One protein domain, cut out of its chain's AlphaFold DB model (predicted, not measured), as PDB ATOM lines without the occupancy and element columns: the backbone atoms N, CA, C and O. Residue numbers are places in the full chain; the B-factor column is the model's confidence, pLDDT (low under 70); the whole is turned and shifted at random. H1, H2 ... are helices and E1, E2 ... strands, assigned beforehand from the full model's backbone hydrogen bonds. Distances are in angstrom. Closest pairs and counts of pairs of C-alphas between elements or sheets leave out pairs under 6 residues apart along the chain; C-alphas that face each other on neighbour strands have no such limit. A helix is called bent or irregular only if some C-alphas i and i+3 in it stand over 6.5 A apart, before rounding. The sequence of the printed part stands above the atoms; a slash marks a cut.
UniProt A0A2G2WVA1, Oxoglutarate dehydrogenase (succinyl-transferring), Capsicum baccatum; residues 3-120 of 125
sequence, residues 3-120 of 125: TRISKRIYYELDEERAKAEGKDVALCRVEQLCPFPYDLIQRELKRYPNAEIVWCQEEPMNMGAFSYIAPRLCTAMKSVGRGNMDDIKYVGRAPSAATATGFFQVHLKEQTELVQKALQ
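AT A GLANCE: This is residues 3 to 120 of the 125 residues of the protein "Oxoglutarate dehydrogenase (succinyl-transferring)" of Capsicum baccatum (UniProt A0A2G2WVA1). A strongly twisted sheet of four parallel strands forms the core, with helices packed on both of its faces: H1 and H4 cover one, H3 the other, while H2 only grazes the sheet and packs on H3. The 118 printed residues hold four named helices and four named strands, in the order E1 H1 E2 H2 E3 H3 E4 H4, and the class is mixed, helices and strands. The sheet order is E2 E1 E3 E4. The whole is compact, with a radius of gyration of the C-alphas of 14.3 A and spans of 44 by 34 by 23 A.

HOW THE PARTS SIT: Start at the inner strands E1, residues 3 to 6, and E3, residues 52 to 60, parallel at 23 degrees; N 5 and O 54 are within hydrogen-bond range at 2.8 A. Beside E1 find the edge strand E2, residues 25 to 29, parallel at 32 degrees, with N 28 and O 4 at 2.8 A. Beside E3 find the other edge strand E4, residues 88 to 93, parallel at 25 degrees, with N 91 and O 55 at 2.8 A. E3 bends by 63 degrees at residue 57. H1, residues 10 to 19, lies over E2 and E1 at a height over the sheet of 9.7 A. H4, residues 104 to 119, is on the same face; its closest C-alphas to E4 are those of Leu 114 and Gly 92, 5.9 A apart. H4 touches H1 with residues 115 to 119 alone, closest at C-alphas Val 115 and Leu 13, 6.1 A, at a steep tilt of 68 degrees, only just short of about perpendicular. On the opposite face H3, residues 66 to 79, runs along the strands over E3 and E4, at a height of 10.4 A. H2, residues 38 to 47, touches H3 at C-alphas Gln 42 and Ala 76, the closest pair, 5.9 A apart, at a steep tilt of 64 degrees; H3 touches H2 with residues 73 to 79 alone. E1, H1, E2 and E3, H3, E4 are strand-helix-strand units, parallel neighbour strands with a helix between, and E2, H2, E3 is a split one, with E1 between its strands; the three crossovers are right-handed. In H1, H2 and H4 every O i to N i+4 pair is within hydrogen-bond range, in H3 8 of 10.

IN THESE COORDINATES: Find C-alpha 3 at (212.550, 239.653, 200.669), where E1 begins its 9.9 A. E3 is the longest strand, 21.4 A from C-alpha 52 to 60; E4 measures 16.0 A and E2 13.0 A. H1 and H2 each measure 14.4 A. H3 measures 19.4 A and is only just irregular: C-alphas 68 and 71 are 6.8 A apart. H4, 23.0 A, ends at C-alpha 119, (213.354, 248.443, 195.780).

THE WHOLE: The C-alphas of Gly 81 and Phe 103 are the two farthest apart, 44.2 A. The printed part has no cut, and no link is long. Mean pLDDT of the printed part is 83.3; residues 3, 6 to 8, 21 to 23 and 99 to 100 are under 70.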
ATOM      1  N   THR A   3     213.501 240.481 201.414       68.62
ATOM      2  CA  THR A   3     212.550 239.653 200.669       68.62
ATOM      3  C   THR A   3     211.246 240.418 200.478       68.62
ATOM      4  O   THR A   3     210.514 240.692 201.429       68.62
ATOM      5  N   ARG A   4     210.932 240.741 199.223       73.56
ATOM      6  CA  ARG A   4     209.687 241.404 198.828       73.56
ATOM      7  C   ARG A   4     208.706 240.362 198.312       73.56
ATOM      8  O   ARG A   4     209.046 239.568 197.438       73.56
ATOM      9  N   ILE A   5     207.487 240.372 198.835       74.69
ATOM     10  CA  ILE A   5     206.442 239.414 198.487       74.69
ATOM     11  C   ILE A   5     205.311 240.157 197.781       74.69
ATOM     12  O   ILE A   5     204.732 241.079 198.345       74.69
ATOM     13  N   SER A   6     204.991 239.757 196.552       68.94
ATOM     14  CA  SER A   6     203.971 240.416 195.731       68.94
ATOM     15  C   SER A   6     203.146 239.410 194.934       68.94
ATOM     16  O   SER A   6     203.611 238.324 194.600       68.94
ATOM     17  N   LYS A   7     201.906 239.771 194.602       63.66
ATOM     18  CA  LYS A   7     201.093 239.017 193.638       63.66
ATOM     19  C   LYS A   7     201.141 239.632 192.239       63.66
ATOM     20  O   LYS A   7     201.396 238.917 191.275       63.66
ATOM     21  N   ARG A   8     200.863 240.935 192.125       67.56
ATOM     22  CA  ARG A   8     200.556 241.592 190.842       67.56
ATOM     23  C   ARG A   8     201.699 242.439 190.289       67.56
ATOM     24  O   ARG A   8     202.045 242.286 189.127       67.56
ATOM     25  N   ILE A   9     202.344 243.241 191.132       74.81
ATOM     26  CA  ILE A   9     203.434 244.153 190.733       74.81
ATOM     27  C   ILE A   9     204.790 243.447 190.537       74.81
ATOM     28  O   ILE A   9     205.824 244.095 190.472       74.81
ATOM     29  N   TYR A  10     204.819 242.110 190.490       79.19
ATOM     30  CA  TYR A  10     206.065 241.341 190.411       79.19
ATOM     31  C   TYR A  10     206.913 241.718 189.189       79.19
ATOM     32  O   TYR A  10     208.118 241.888 189.324       79.19
ATOM     33  N   TYR A  11     206.289 241.857 188.016       79.69
ATOM     34  CA  TYR A  11     207.009 242.145 186.772       79.69
ATOM     35  C   TYR A  11     207.647 243.535 186.787       79.69
ATOM     36  O   TYR A  11     208.825 243.657 186.482       79.69
ATOM     37  N   GLU A  12     206.909 244.547 187.244       81.00
ATOM     38  CA  GLU A  12     207.435 245.910 187.382       81.00
ATOM     39  C   GLU A  12     208.602 245.968 188.372       81.00
ATOM     40  O   GLU A  12     209.618 246.607 188.107       81.00
ATOM     41  N   LEU A  13     208.492 245.250 189.497       81.94
ATOM     42  CA  LEU A  13     209.581 245.143 190.466       81.94
ATOM     43  C   LEU A  13     210.803 244.428 189.883       81.94
ATOM     44  O   LEU A  13     211.923 244.808 190.205       81.94
ATOM     45  N   ASP A  14     210.613 243.397 189.059       83.00
ATOM     46  CA  ASP A  14     211.722 242.656 188.455       83.00
ATOM     47  C   ASP A  14     212.435 243.475 187.371       83.00
ATOM     48  O   ASP A  14     213.665 243.519 187.361       83.00
ATOM     49  N   GLU A  15     211.685 244.198 186.533       84.00
ATOM     50  CA  GLU A  15     212.247 245.123 185.544       84.00
ATOM     51  C   GLU A  15     213.054 246.240 186.213       84.00
ATOM     52  O   GLU A  15     214.188 246.519 185.820       84.00
ATOM     53  N   GLU A  16     212.503 246.865 187.252       82.12
ATOM     54  CA  GLU A  16     213.182 247.952 187.956       82.12
ATOM     55  C   GLU A  16     214.366 247.434 188.787       82.12
ATOM     56  O   GLU A  16     215.421 248.070 188.822       82.12
ATOM     57  N   ARG A  17     214.275 246.227 189.367       81.81
ATOM     58  CA  ARG A  17     215.413 245.564 190.027       81.81
ATOM     59  C   ARG A  17     216.545 245.270 189.046       81.81
ATOM     60  O   ARG A  17     217.710 245.441 189.409       81.81
ATOM     61  N   ALA A  18     216.218 244.830 187.828       81.31
ATOM     62  CA  ALA A  18     217.200 244.567 186.781       81.31
ATOM     63  C   ALA A  18     217.934 245.849 186.363       81.31
ATOM     64  O   ALA A  18     219.147 245.817 186.169       81.31
ATOM     65  N   LYS A  19     217.225 246.985 186.296       79.75
ATOM     66  CA  LYS A  19     217.826 248.303 186.031       79.75
ATOM     67  C   LYS A  19     218.678 248.817 187.192       79.75
ATOM     68  O   LYS A  19     219.692 249.462 186.955       79.75
ATOM     69  N   ALA A  20     218.275 248.539 188.430       72.00
ATOM     70  CA  ALA A  20     218.942 249.026 189.637       72.00
ATOM     71  C   ALA A  20     220.128 248.155 190.106       72.00
ATOM     72  O   ALA A  20     220.677 248.418 191.174       72.00
ATOM     73  N   GLU A  21     220.488 247.088 189.374       65.81
ATOM     74  CA  GLU A  21     221.498 246.083 189.768       65.81
ATOM     75  C   GLU A  21     221.331 245.570 191.218       65.81
ATOM     76  O   GLU A  21     222.285 245.164 191.888       65.81
ATOM     77  N   GLY A  22     220.088 245.578 191.715       62.91
ATOM     78  CA  GLY A  22     219.735 245.329 193.111       62.91
ATOM     79  C   GLY A  22     219.851 243.855 193.489       62.91
ATOM     80  O   GLY A  22     218.844 243.160 193.623       62.91
ATOM     81  N   LYS A  23     221.081 243.361 193.671       64.88
ATOM     82  CA  LYS A  23     221.370 241.951 194.007       64.88
ATOM     83  C   LYS A  23     220.922 241.543 195.411       64.88
ATOM     84  O   LYS A  23     220.821 240.351 195.687       64.88
ATOM     85  N   ASP A  24     220.648 242.511 196.282       77.38
ATOM     86  CA  ASP A  24     220.305 242.264 197.685       77.38
ATOM     87  C   ASP A  24     218.786 242.146 197.935       77.38
ATOM     88  O   ASP A  24     218.352 241.948 199.069       77.38
ATOM     89  N   VAL A  25     217.961 242.232 196.882       81.94
ATOM     90  CA  VAL A  25     216.500 242.097 196.973       81.94
ATOM     91  C   VAL A  25     216.034 240.793 196.320       81.94
ATOM     92  O   VAL A  25     216.176 240.583 195.111       81.94
ATOM     93  N   ALA A  26     215.441 239.915 197.128       84.38
ATOM     94  CA  ALA A  26     214.755 238.715 196.669       84.38
ATOM     95  C   ALA A  26     213.282 239.041 196.386       84.38
ATOM     96  O   ALA A  26     212.570 239.520 197.269       84.38
ATOM     97  N   LEU A  27     212.821 238.769 195.164       85.19
ATOM     98  CA  LEU A  27     211.417 238.919 194.781       85.19
ATOM     99  C   LEU A  27     210.719 237.560 194.866       85.19
ATOM    100  O   LEU A  27     211.127 236.599 194.217       85.19
ATOM    101  N   CYS A  28     209.645 237.489 195.646       86.62
ATOM    102  CA  CYS A  28     208.824 236.297 195.806       86.62
ATOM    103  C   CYS A  28     207.403 236.575 195.323       86.62
ATOM    104  O   CYS A  28     206.789 237.580 195.692       86.62
ATOM    105  N   ARG A  29     206.855 235.655 194.526       87.56
ATOM    106  CA  ARG A  29     205.485 235.759 194.028       87.56
ATOM    107  C   ARG A  29     204.539 234.840 194.788       87.56
ATOM    108  O   ARG A  29     204.812 233.651 194.920       87.56
ATOM    109  N   VAL A  30     203.401 235.374 195.231       86.44
ATOM    110  CA  VAL A  30     202.318 234.584 195.844       86.44
ATOM    111  C   VAL A  30     201.152 234.494 194.875       86.44
ATOM    112  O   VAL A  30     200.310 235.386 194.799       86.44
ATOM    113  N   GLU A  31     201.107 233.403 194.115       85.56
ATOM    114  CA  GLU A  31     200.056 233.173 193.117       85.56
ATOM    115  C   GLU A  31     198.718 232.803 193.769       85.56
ATOM    116  O   GLU A  31     197.659 233.294 193.365       85.56
ATOM    117  N   GLN A  32     198.771 232.002 194.834       86.75
ATOM    118  CA  GLN A  32     197.604 231.553 195.581       86.75
ATOM    119  C   GLN A  32     197.536 232.245 196.943       86.75
ATOM    120  O   GLN A  32     198.382 232.031 197.806       86.75
ATOM    121  N   LEU A  33     196.501 233.065 197.143       84.69
ATOM    122  CA  LEU A  33     196.247 233.726 198.428       84.69
ATOM    123  C   LEU A  33     195.402 232.846 199.353       84.69
ATOM    124  O   LEU A  33     195.671 232.781 200.547       84.69
ATOM    125  N   CYS A  34     194.392 232.164 198.804       85.75
ATOM    126  CA  CYS A  34     193.490 231.294 199.547       85.75
ATOM    127  C   CYS A  34     193.277 229.975 198.775       85.75
ATOM    128  O   CYS A  34     192.939 230.048 197.592       85.75
ATOM    129  N   PRO A  35     193.452 228.801 199.413       88.88
ATOM    130  CA  PRO A  35     193.975 228.625 200.772       88.88
ATOM    131  C   PRO A  35     195.435 229.098 200.883       88.88
ATOM    132  O   PRO A  35     196.202 228.985 199.926       88.88
ATOM    133  N   PHE A  36     195.801 229.677 202.033       89.19
ATOM    134  CA  PHE A  36     197.129 230.268 202.230       89.19
ATOM    135  C   PHE A  36     198.219 229.182 202.257       89.19
ATOM    136  O   PHE A  36     198.126 228.263 203.077       89.19
ATOM    137  N   PRO A  37     199.249 229.263 201.394       90.75
ATOM    138  CA  PRO A  37     200.211 228.182 201.203       90.75
ATOM    139  C   PRO A  37     201.339 228.223 202.248       90.75
ATOM    140  O   PRO A  37     202.472 228.593 201.937       90.75
ATOM    141  N   TYR A  38     201.039 227.836 203.493       90.69
ATOM    142  CA  TYR A  38     202.003 227.863 204.604       90.69
ATOM    143  C   TYR A  38     203.316 227.141 204.281       90.69
ATOM    144  O   TYR A  38     204.381 227.717 204.491       90.69
ATOM    145  N   ASP A  39     203.254 225.936 203.710       90.81
ATOM    146  CA  ASP A  39     204.442 225.116 203.439       90.81
ATOM    147  C   ASP A  39     205.415 225.799 202.465       90.81
ATOM    148  O   ASP A  39     206.631 225.807 202.676       90.81
ATOM    149  N   LEU A  40     204.879 226.417 201.404       90.38
ATOM    150  CA  LEU A  40     205.678 227.114 200.394       90.38
ATOM    151  C   LEU A  40     206.298 228.391 200.966       90.38
ATOM    152  O   LEU A  40     207.487 228.638 200.768       90.38
ATOM    153  N   ILE A  41     205.516 229.170 201.718       89.94
ATOM    154  CA  ILE A  41     205.993 230.403 202.351       89.94
ATOM    155  C   ILE A  41     207.086 230.093 203.374       89.94
ATOM    156  O   ILE A  41     208.147 230.709 203.345       89.94
ATOM    157  N   GLN A  42     206.880 229.104 204.246       90.88
ATOM    158  CA  GLN A  42     207.882 228.691 205.230       90.88
ATOM    159  C   GLN A  42     209.176 228.209 204.568       90.88
ATOM    160  O   GLN A  42     210.265 228.512 205.058       90.88
ATOM    161  N   ARG A  43     209.081 227.472 203.455       90.81
ATOM    162  CA  ARG A  43     210.255 227.028 202.696       90.81
ATOM    163  C   ARG A  43     211.070 228.212 202.177       90.81
ATOM    164  O   ARG A  43     212.293 228.192 202.298       90.81
ATOM    165  N   GLU A  44     210.408 229.238 201.653       89.38
ATOM    166  CA  GLU A  44     211.087 230.434 201.151       89.38
ATOM    167  C   GLU A  44     211.670 231.281 202.294       89.38
ATOM    168  O   GLU A  44     212.817 231.717 202.229       89.38
ATOM    169  N   LEU A  45     210.943 231.416 203.408       87.88
ATOM    170  CA  LEU A  45     211.432 232.096 204.612       87.88
ATOM    171  C   LEU A  45     212.684 231.430 205.201       87.88
ATOM    172  O   LEU A  45     213.535 232.129 205.752       87.88
ATOM    173  N   LYS A  46     212.818 230.101 205.084       88.75
ATOM    174  CA  LYS A  46     214.025 229.360 205.492       88.75
ATOM    175  C   LYS A  46     215.211 229.590 204.553       88.75
ATOM    176  O   LYS A  46     216.348 229.496 205.001       88.75
ATOM    177  N   ARG A  47     214.966 229.892 203.273       89.00
ATOM    178  CA  ARG A  47     216.021 230.207 202.296       89.00
ATOM    179  C   ARG A  47     216.688 231.554 202.594       89.00
ATOM    180  O   ARG A  47     217.881 231.699 202.345       89.00
ATOM    181  N   TYR A  48     215.941 232.498 203.169       87.00
ATOM    182  CA  TYR A  48     216.412 233.852 203.475       87.00
ATOM    183  C   TYR A  48     216.242 234.207 204.964       87.00
ATOM    184  O   TYR A  48     215.438 235.077 205.296       87.00
ATOM    185  N   PRO A  49     216.979 233.560 205.888       82.06
ATOM    186  CA  PRO A  49     216.735 233.659 207.333       82.06
ATOM    187  C   PRO A  49     216.958 235.059 207.926       82.06
ATOM    188  O   PRO A  49     216.307 235.414 208.907       82.06
ATOM    189  N   ASN A  50     217.824 235.868 207.312       82.38
ATOM    190  CA  ASN A  50     218.163 237.218 207.778       82.38
ATOM    191  C   ASN A  50     217.470 238.323 206.970       82.38
ATOM    192  O   ASN A  50     217.845 239.485 207.096       82.38
ATOM    193  N   ALA A  51     216.520 237.973 206.097       83.88
ATOM    194  CA  ALA A  51     215.924 238.954 205.204       83.88
ATOM    195  C   ALA A  51     214.738 239.693 205.823       83.88
ATOM    196  O   ALA A  51     213.848 239.053 206.385       83.88
ATOM    197  N   GLU A  52     214.702 241.017 205.668       85.62
ATOM    198  CA  GLU A  52     213.521 241.820 206.001       85.62
ATOM    199  C   GLU A  52     212.352 241.398 205.099       85.62
ATOM    200  O   GLU A  52     212.533 241.212 203.895       85.62
ATOM    201  N   ILE A  53     211.166 241.199 205.678       88.38
ATOM    202  CA  ILE A  53     209.997 240.719 204.941       88.38
ATOM    203  C   ILE A  53     209.079 241.886 204.653       88.38
ATOM    204  O   ILE A  53     208.554 242.520 205.568       88.38
ATOM    205  N   VAL A  54     208.832 242.138 203.372       88.88
ATOM    206  CA  VAL A  54     207.967 243.243 202.976       88.88
ATOM    207  C   VAL A  54     206.911 242.777 201.996       88.88
ATOM    208  O   VAL A  54     207.215 242.197 200.954       88.88
ATOM    209  N   TRP A  55     205.656 243.035 202.341       89.50
ATOM    210  CA  TRP A  55     204.525 242.798 201.465       89.50
ATOM    211  C   TRP A  55     204.327 243.991 200.542       89.50
ATOM    212  O   TRP A  55     204.114 245.109 201.017       89.50
ATOM    213  N   CYS A  56     204.359 243.747 199.235       88.88
ATOM    214  CA  CYS A  56     204.175 244.781 198.233       88.88
ATOM    215  C   CYS A  56     202.871 244.552 197.448       88.88
ATOM    216  O   CYS A  56     202.668 243.475 196.878       88.88
ATOM    217  N   GLN A  57     201.994 245.557 197.385       85.88
ATOM    218  CA  GLN A  57     200.749 245.502 196.605       85.88
ATOM    219  C   GLN A  57     200.395 246.854 195.989       85.88
ATOM    220  O   GLN A  57     200.706 247.896 196.556       85.88
ATOM    221  N   GLU A  58     199.719 246.826 194.843       83.56
ATOM    222  CA  GLU A  58     199.272 248.041 194.159       83.56
ATOM    223  C   GLU A  58     198.058 248.667 194.854       83.56
ATOM    224  O   GLU A  58     197.915 249.888 194.883       83.56
ATOM    225  N   GLU A  59     197.171 247.837 195.400       83.75
ATOM    226  CA  GLU A  59     195.945 248.287 196.041       83.75
ATOM    227  C   GLU A  59     196.227 249.081 197.334       83.75
ATOM    228  O   GLU A  59     197.224 248.823 198.015       83.75
ATOM    229  N   PRO A  60     195.336 250.017 197.724       83.81
ATOM    230  CA  PRO A  60     195.396 250.697 199.020       83.81
ATOM    231  C   PRO A  60     195.562 249.732 200.197       83.81
ATOM    232  O   PRO A  60     195.040 248.622 200.161       83.81
ATOM    233  N   MET A  61     196.225 250.158 201.273       84.00
ATOM    234  CA  MET A  61     196.524 249.310 202.445       84.00
ATOM    235  C   MET A  61     195.284 248.686 203.104       84.00
ATOM    236  O   MET A  61     195.329 247.563 203.605       84.00
ATOM    237  N   ASN A  62     194.168 249.416 203.108       85.00
ATOM    238  CA  ASN A  62     192.873 248.953 203.611       85.00
ATOM    239  C   ASN A  62     192.125 248.043 202.616       85.00
ATOM    240  O   ASN A  62     191.042 247.553 202.926       85.00
ATOM    241  N   MET A  63     192.687 247.832 201.429       82.19
ATOM    242  CA  MET A  63     192.174 246.993 200.357       82.19
ATOM    243  C   MET A  63     193.209 245.926 199.967       82.19
ATOM    244  O   MET A  63     194.306 245.828 200.520       82.19
ATOM    245  N   GLY A  64     192.846 245.080 199.005       85.25
ATOM    246  CA  GLY A  64     193.733 244.033 198.514       85.25
ATOM    247  C   GLY A  64     193.929 242.903 199.522       85.25
ATOM    248  O   GLY A  64     193.018 242.527 200.261       85.25
ATOM    249  N   ALA A  65     195.119 242.310 199.499       86.94
ATOM    250  CA  ALA A  65     195.401 241.069 200.211       86.94
ATOM    251  C   ALA A  65     196.137 241.274 201.540       86.94
ATOM    252  O   ALA A  65     196.209 240.330 202.325       86.94
ATOM    253  N   PHE A  66     196.674 242.467 201.809       88.19
ATOM    254  CA  PHE A  66     197.531 242.711 202.970       88.19
ATOM    255  C   PHE A  66     196.873 242.311 204.296       88.19
ATOM    256  O   PHE A  66     197.451 241.528 205.046       88.19
ATOM    257  N   SER A  67     195.635 242.743 204.551       88.81
ATOM    258  CA  SER A  67     194.902 242.399 205.782       88.81
ATOM    259  C   SER A  67     194.651 240.892 205.942       88.81
ATOM    260  O   SER A  67     194.607 240.379 207.060       88.81
ATOM    261  N   TYR A  68     194.530 240.159 204.833       90.12
ATOM    262  CA  TYR A  68     194.395 238.704 204.835       90.12
ATOM    263  C   TYR A  68     195.746 238.006 205.046       90.12
ATOM    264  O   TYR A  68     195.831 237.025 205.791       90.12
ATOM    265  N   ILE A  69     196.804 238.486 204.394       90.25
ATOM    266  CA  ILE A  69     198.110 237.826 204.366       90.25
ATOM    267  C   ILE A  69     198.932 238.135 205.612       90.25
ATOM    268  O   ILE A  69     199.510 237.208 206.166       90.25
ATOM    269  N   ALA A  70     198.956 239.377 206.096       90.19
ATOM    270  CA  ALA A  70     199.790 239.804 207.221       90.19
ATOM    271  C   ALA A  70     199.702 238.883 208.462       90.19
ATOM    272  O   ALA A  70     200.743 238.371 208.885       90.19
ATOM    273  N   PRO A  71     198.513 238.549 209.015       91.81
ATOM    274  CA  PRO A  71     198.436 237.657 210.178       91.81
ATOM    275  C   PRO A  71     198.882 236.214 209.870       91.81
ATOM    276  O   PRO A  71     199.444 235.526 210.728       91.81
ATOM    277  N   ARG A  72     198.666 235.740 208.637       92.69
ATOM    278  CA  ARG A  72     199.043 234.384 208.201       92.69
ATOM    279  C   ARG A  72     200.540 234.275 207.946       92.69
ATOM    280  O   ARG A  72     201.165 233.300 208.354       92.69
ATOM    281  N   LEU A  73     201.123 235.306 207.344       90.56
ATOM    282  CA  LEU A  73     202.557 235.451 207.159       90.56
ATOM    283  C   LEU A  73     203.257 235.536 208.517       90.56
ATOM    284  O   LEU A  73     204.213 234.806 208.731       90.56
ATOM    285  N   CYS A  74     202.717 236.300 209.472       91.88
ATOM    286  CA  CYS A  74     203.217 236.342 210.850       91.88
ATOM    287  C   CYS A  74     203.208 234.951 211.499       91.88
ATOM    288  O   CYS A  74     204.202 234.524 212.083       91.88
ATOM    289  N   THR A  75     202.124 234.190 211.328       91.88
ATOM    290  CA  THR A  75     202.039 232.800 211.807       91.88
ATOM    291  C   THR A  75     203.097 231.904 211.148       91.88
ATOM    292  O   THR A  75     203.767 231.128 211.831       91.88
ATOM    293  N   ALA A  76     203.307 232.043 209.835       91.00
ATOM    294  CA  ALA A  76     204.341 231.314 209.105       91.00
ATOM    295  C   ALA A  76     205.758 231.690 209.578       91.00
ATOM    296  O   ALA A  76     206.575 230.798 209.799       91.00
ATOM    297  N   MET A  77     206.048 232.972 209.805       90.06
ATOM    298  CA  MET A  77     207.338 233.426 210.333       90.06
ATOM    299  C   MET A  77     207.590 232.874 211.742       90.06
ATOM    300  O   MET A  77     208.630 232.262 211.983       90.06
ATOM    301  N   LYS A  78     206.597 232.956 212.637       90.00
ATOM    302  CA  LYS A  78     206.685 232.388 213.990       90.00
ATOM    303  C   LYS A  78     206.969 230.889 213.974       90.00
ATOM    304  O   LYS A  78     207.803 230.417 214.739       90.00
ATOM    305  N   SER A  79     206.335 230.143 213.069       88.56
ATOM    306  CA  SER A  79     206.557 228.695 212.942       88.56
ATOM    307  C   SER A  79     207.980 228.319 212.510       88.56
ATOM    308  O   SER A  79     208.435 227.215 212.801       88.56
ATOM    309  N   VAL A  80     208.702 229.232 211.851       88.50
ATOM    310  CA  VAL A  80     210.119 229.055 211.493       88.50
ATOM    311  C   VAL A  80     211.067 229.766 212.466       88.50
ATOM    312  O   VAL A  80     212.251 229.896 212.170       88.50
ATOM    313  N   GLY A  81     210.561 230.217 213.620       85.31
ATOM    314  CA  GLY A  81     211.346 230.899 214.650       85.31
ATOM    315  C   GLY A  81     211.802 232.305 214.257       85.31
ATOM    316  O   GLY A  81     212.819 232.772 214.758       85.31
ATOM    317  N   ARG A  82     211.091 232.971 213.338       80.50
ATOM    318  CA  ARG A  82     211.428 234.311 212.841       80.50
ATOM    319  C   ARG A  82     210.389 235.336 213.284       80.50
ATOM    320  O   ARG A  82     209.211 235.145 213.007       80.50
ATOM    321  N   GLY A  83     210.864 236.431 213.878       77.94
ATOM    322  CA  GLY A  83     210.158 237.708 214.023       77.94
ATOM    323  C   GLY A  83     208.736 237.692 214.607       77.94
ATOM    324  O   GLY A  83     208.212 236.686 215.082       77.94
ATOM    325  N   ASN A  84     208.106 238.858 214.566       82.94
ATOM    326  CA  ASN A  84     206.727 239.136 214.946       82.94
ATOM    327  C   ASN A  84     206.023 239.941 213.844       82.94
ATOM    328  O   ASN A  84     206.534 240.104 212.740       82.94
ATOM    329  N   MET A  85     204.807 240.418 214.121       80.12
ATOM    330  CA  MET A  85     204.023 241.175 213.143       80.12
ATOM    331  C   MET A  85     204.725 242.472 212.708       80.12
ATOM    332  O   MET A  85     204.606 242.849 211.549       80.12
ATOM    333  N   ASP A  86     205.476 243.107 213.610       81.69
ATOM    334  CA  ASP A  86     206.190 244.368 213.361       81.69
ATOM    335  C   ASP A  86     207.351 244.226 212.361       81.69
ATOM    336  O   ASP A  86     207.773 245.209 211.750       81.69
ATOM    337  N   ASP A  87     207.825 242.994 212.143       84.69
ATOM    338  CA  ASP A  87     208.862 242.678 211.154       84.69
ATOM    339  C   ASP A  87     208.296 242.537 209.730       84.69
ATOM    340  O   ASP A  87     209.054 242.402 208.769       84.69
ATOM    341  N   ILE A  88     206.964 242.549 209.575       87.75
ATOM    342  CA  ILE A  88     206.296 242.526 208.271       87.75
ATOM    343  C   ILE A  88     206.019 243.964 207.855       87.75
ATOM    344  O   ILE A  88     205.046 244.583 208.293       87.75
ATOM    345  N   LYS A  89     206.847 244.491 206.958       89.31
ATOM    346  CA  LYS A  89     206.643 245.830 206.405       89.31
ATOM    347  C   LYS A  89     205.642 245.801 205.256       89.31
ATOM    348  O   LYS A  89     205.430 244.777 204.602       89.31
ATOM    349  N   TYR A  90     205.027 246.949 205.002       87.81
ATOM    350  CA  TYR A  90     204.066 247.142 203.925       87.81
ATOM    351  C   TYR A  90     204.588 248.180 202.938       87.81
ATOM    352  O   TYR A  90     204.985 249.275 203.333       87.81
ATOM    353  N   VAL A  91     204.531 247.853 201.650       88.69
ATOM    354  CA  VAL A  91     204.730 248.805 200.559       88.69
ATOM    355  C   VAL A  91     203.528 248.748 199.638       88.69
ATOM    356  O   VAL A  91     203.249 247.746 198.987       88.69
ATOM    357  N   GLY A  92     202.809 249.850 199.553       85.69
ATOM    358  CA  GLY A  92     201.687 249.974 198.645       85.69
ATOM    359  C   GLY A  92     201.059 251.345 198.761       85.69
ATOM    360  O   GLY A  92     201.600 252.234 199.428       85.69
ATOM    361  N   ARG A  93     199.901 251.524 198.127       85.31
ATOM    362  CA  ARG A  93     199.172 252.789 198.228       85.31
ATOM    363  C   ARG A  93     198.668 253.001 199.658       85.31
ATOM    364  O   ARG A  93     198.343 252.045 200.374       85.31
ATOM    365  N   ALA A  94     198.610 254.267 200.064       82.81
ATOM    366  CA  ALA A  94     198.033 254.671 201.340       82.81
ATOM    367  C   ALA A  94     196.543 254.273 201.417       82.81
ATOM    368  O   ALA A  94     195.916 254.065 200.374       82.81
ATOM    369  N   PRO A  95     195.962 254.152 202.626       82.25
ATOM    370  CA  PRO A  95     194.548 253.844 202.775       82.25
ATOM    371  C   PRO A  95     193.671 254.846 202.017       82.25
ATOM    372  O   PRO A  95     193.850 256.055 202.146       82.25
ATOM    373  N   SER A  96     192.707 254.344 201.252       81.06
ATOM    374  CA  SER A  96     191.789 255.169 200.465       81.06
ATOM    375  C   SER A  96     190.391 254.564 200.466       81.06
ATOM    376  O   SER A  96     190.224 253.346 200.540       81.06
ATOM    377  N   ALA A  97     189.369 255.418 200.383       78.31
ATOM    378  CA  ALA A  97     187.990 254.977 200.181       78.31
ATOM    379  C   ALA A  97     187.748 254.493 198.738       78.31
ATOM    380  O   ALA A  97     186.863 253.673 198.500       78.31
ATOM    381  N   ALA A  98     188.537 254.991 197.784       74.38
ATOM    382  CA  ALA A  98     188.491 254.588 196.386       74.38
ATOM    383  C   ALA A  98     189.606 253.580 196.077       74.38
ATOM    384  O   ALA A  98     190.734 253.730 196.543       74.38
ATOM    385  N   THR A  99     189.304 252.595 195.229       65.75
ATOM    386  CA  THR A  99     190.258 251.573 194.764       65.75
ATOM    387  C   THR A  99     191.442 252.161 194.001       65.75
ATOM    388  O   THR A  99     192.542 251.624 194.085       65.75
ATOM    389  N   ALA A 100     191.227 253.251 193.262       69.50
ATOM    390  CA  ALA A 100     192.266 253.960 192.528       69.50
ATOM    391  C   ALA A 100     191.906 255.442 192.365       69.50
ATOM    392  O   ALA A 100     190.734 255.826 192.397       69.50
ATOM    393  N   THR A 101     192.919 256.277 192.146       73.50
ATOM    394  CA  THR A 101     192.718 257.673 191.753       73.50
ATOM    395  C   THR A 101     192.143 257.739 190.337       73.50
ATOM    396  O   THR A 101     192.693 257.125 189.425       73.50
ATOM    397  N   GLY A 102     191.093 258.535 190.115       77.00
ATOM    398  CA  GLY A 102     190.508 258.735 188.777       77.00
ATOM    399  C   GLY A 102     191.384 259.542 187.805       77.00
ATOM    400  O   GLY A 102     191.056 259.656 186.628       77.00
ATOM    401  N   PHE A 103     192.499 260.102 188.281       82.06
ATOM    402  CA  PHE A 103     193.441 260.874 187.477       82.06
ATOM    403  C   PHE A 103     194.638 260.015 187.067       82.06
ATOM    404  O   PHE A 103     195.424 259.584 187.910       82.06
ATOM    405  N   PHE A 104     194.816 259.829 185.759       80.06
ATOM    406  CA  PHE A 104     195.885 258.998 185.199       80.06
ATOM    407  C   PHE A 104     197.298 259.457 185.602       80.06
ATOM    408  O   PHE A 104     198.141 258.639 185.956       80.06
ATOM    409  N   GLN A 105     197.551 260.772 185.619       84.19
ATOM    410  CA  GLN A 105     198.856 261.318 186.021       84.19
ATOM    411  C   GLN A 105     199.200 261.014 187.485       84.19
ATOM    412  O   GLN A 105     200.352 260.732 187.801       84.19
ATOM    413  N   VAL A 106     198.203 261.047 188.375       82.62
ATOM    414  CA  VAL A 106     198.396 260.716 189.794       82.62
ATOM    415  C   VAL A 106     198.668 259.223 189.943       82.62
ATOM    416  O   VAL A 106     199.612 258.848 190.629       82.62
ATOM    417  N   HIS A 107     197.920 258.384 189.224       80.75
ATOM    418  CA  HIS A 107     198.130 256.939 189.218       80.75
ATOM    419  C   HIS A 107     199.559 256.557 188.797       80.75
ATOM    420  O   HIS A 107     200.199 255.774 189.493       80.75
ATOM    421  N   LEU A 108     200.082 257.147 187.713       83.56
ATOM    422  CA  LEU A 108     201.459 256.918 187.250       83.56
ATOM    423  C   LEU A 108     202.508 257.336 188.285       83.56
ATOM    424  O   LEU A 108     203.520 256.653 188.470       83.56
ATOM    425  N   LYS A 109     202.268 258.461 188.968       85.31
ATOM    426  CA  LYS A 109     203.158 258.947 190.021       85.31
ATOM    427  C   LYS A 109     203.173 257.988 191.212       85.31
ATOM    428  O   LYS A 109     204.248 257.590 191.644       85.31
ATOM    429  N   GLU A 110     202.000 257.574 191.690       83.25
ATOM    430  CA  GLU A 110     201.873 256.608 192.788       83.25
ATOM    431  C   GLU A 110     202.532 255.267 192.447       83.25
ATOM    432  O   GLU A 110     203.202 254.682 193.292       83.25
ATOM    433  N   GLN A 111     202.386 254.798 191.205       82.44
ATOM    434  CA  GLN A 111     202.992 253.554 190.734       82.44
ATOM    435  C   GLN A 111     204.522 253.632 190.733       82.44
ATOM    436  O   GLN A 111     205.186 252.766 191.301       82.44
ATOM    437  N   THR A 112     205.084 254.715 190.188       83.88
ATOM    438  CA  THR A 112     206.537 254.948 190.210       83.88
ATOM    439  C   THR A 112     207.069 255.020 191.644       83.88
ATOM    440  O   THR A 112     208.056 254.364 191.976       83.88
ATOM    441  N   GLU A 113     206.403 255.778 192.521       84.31
ATOM    442  CA  GLU A 113     206.802 255.904 193.928       84.31
ATOM    443  C   GLU A 113     206.756 254.564 194.670       84.31
ATOM    444  O   GLU A 113     207.624 254.275 195.493       84.31
ATOM    445  N   LEU A 114     205.754 253.735 194.382       84.25
ATOM    446  CA  LEU A 114     205.583 252.422 194.990       84.25
ATOM    447  C   LEU A 114     206.719 251.477 194.607       84.25
ATOM    448  O   LEU A 114     207.294 250.828 195.483       84.25
ATOM    449  N   VAL A 115     207.065 251.418 193.320       83.38
ATOM    450  CA  VAL A 115     208.150 250.556 192.839       83.38
ATOM    451  C   VAL A 115     209.496 251.000 193.411       83.38
ATOM    452  O   VAL A 115     210.255 250.168 193.909       83.38
ATOM    453  N   GLN A 116     209.757 252.309 193.450       83.00
ATOM    454  CA  GLN A 116     210.974 252.857 194.053       83.00
ATOM    455  C   GLN A 116     211.072 252.522 195.551       83.00
ATOM    456  O   GLN A 116     212.105 252.031 196.007       83.00
ATOM    457  N   LYS A 117     209.981 252.680 196.316       82.75
ATOM    458  CA  LYS A 117     209.935 252.291 197.739       82.75
ATOM    459  C   LYS A 117     210.136 250.792 197.954       82.75
ATOM    460  O   LYS A 117     210.767 250.386 198.924       82.75
ATOM    461  N   ALA A 118     209.607 249.957 197.063       81.06
ATOM    462  CA  ALA A 118     209.748 248.508 197.162       81.06
ATOM    463  C   ALA A 118     211.180 248.026 196.881       81.06
ATOM    464  O   ALA A 118     211.559 246.954 197.349       81.06
ATOM    465  N   LEU A 119     211.975 248.792 196.131       78.69
ATOM    466  CA  LEU A 119     213.354 248.443 195.780       78.69
ATOM    467  C   LEU A 119     214.411 249.163 196.620       78.69
ATOM    468  O   LEU A 119     215.594 248.847 196.497       78.69
ATOM    469  N   GLN A 120     214.004 250.088 197.492       75.50
ATOM    470  CA  GLN A 120     214.924 250.780 198.384       75.50
ATOM    471  C   GLN A 120     215.676 249.779 199.284       75.50
ATOM    472  O   GLN A 120     215.099 248.800 199.773       75.50
TER     473      GLN A 120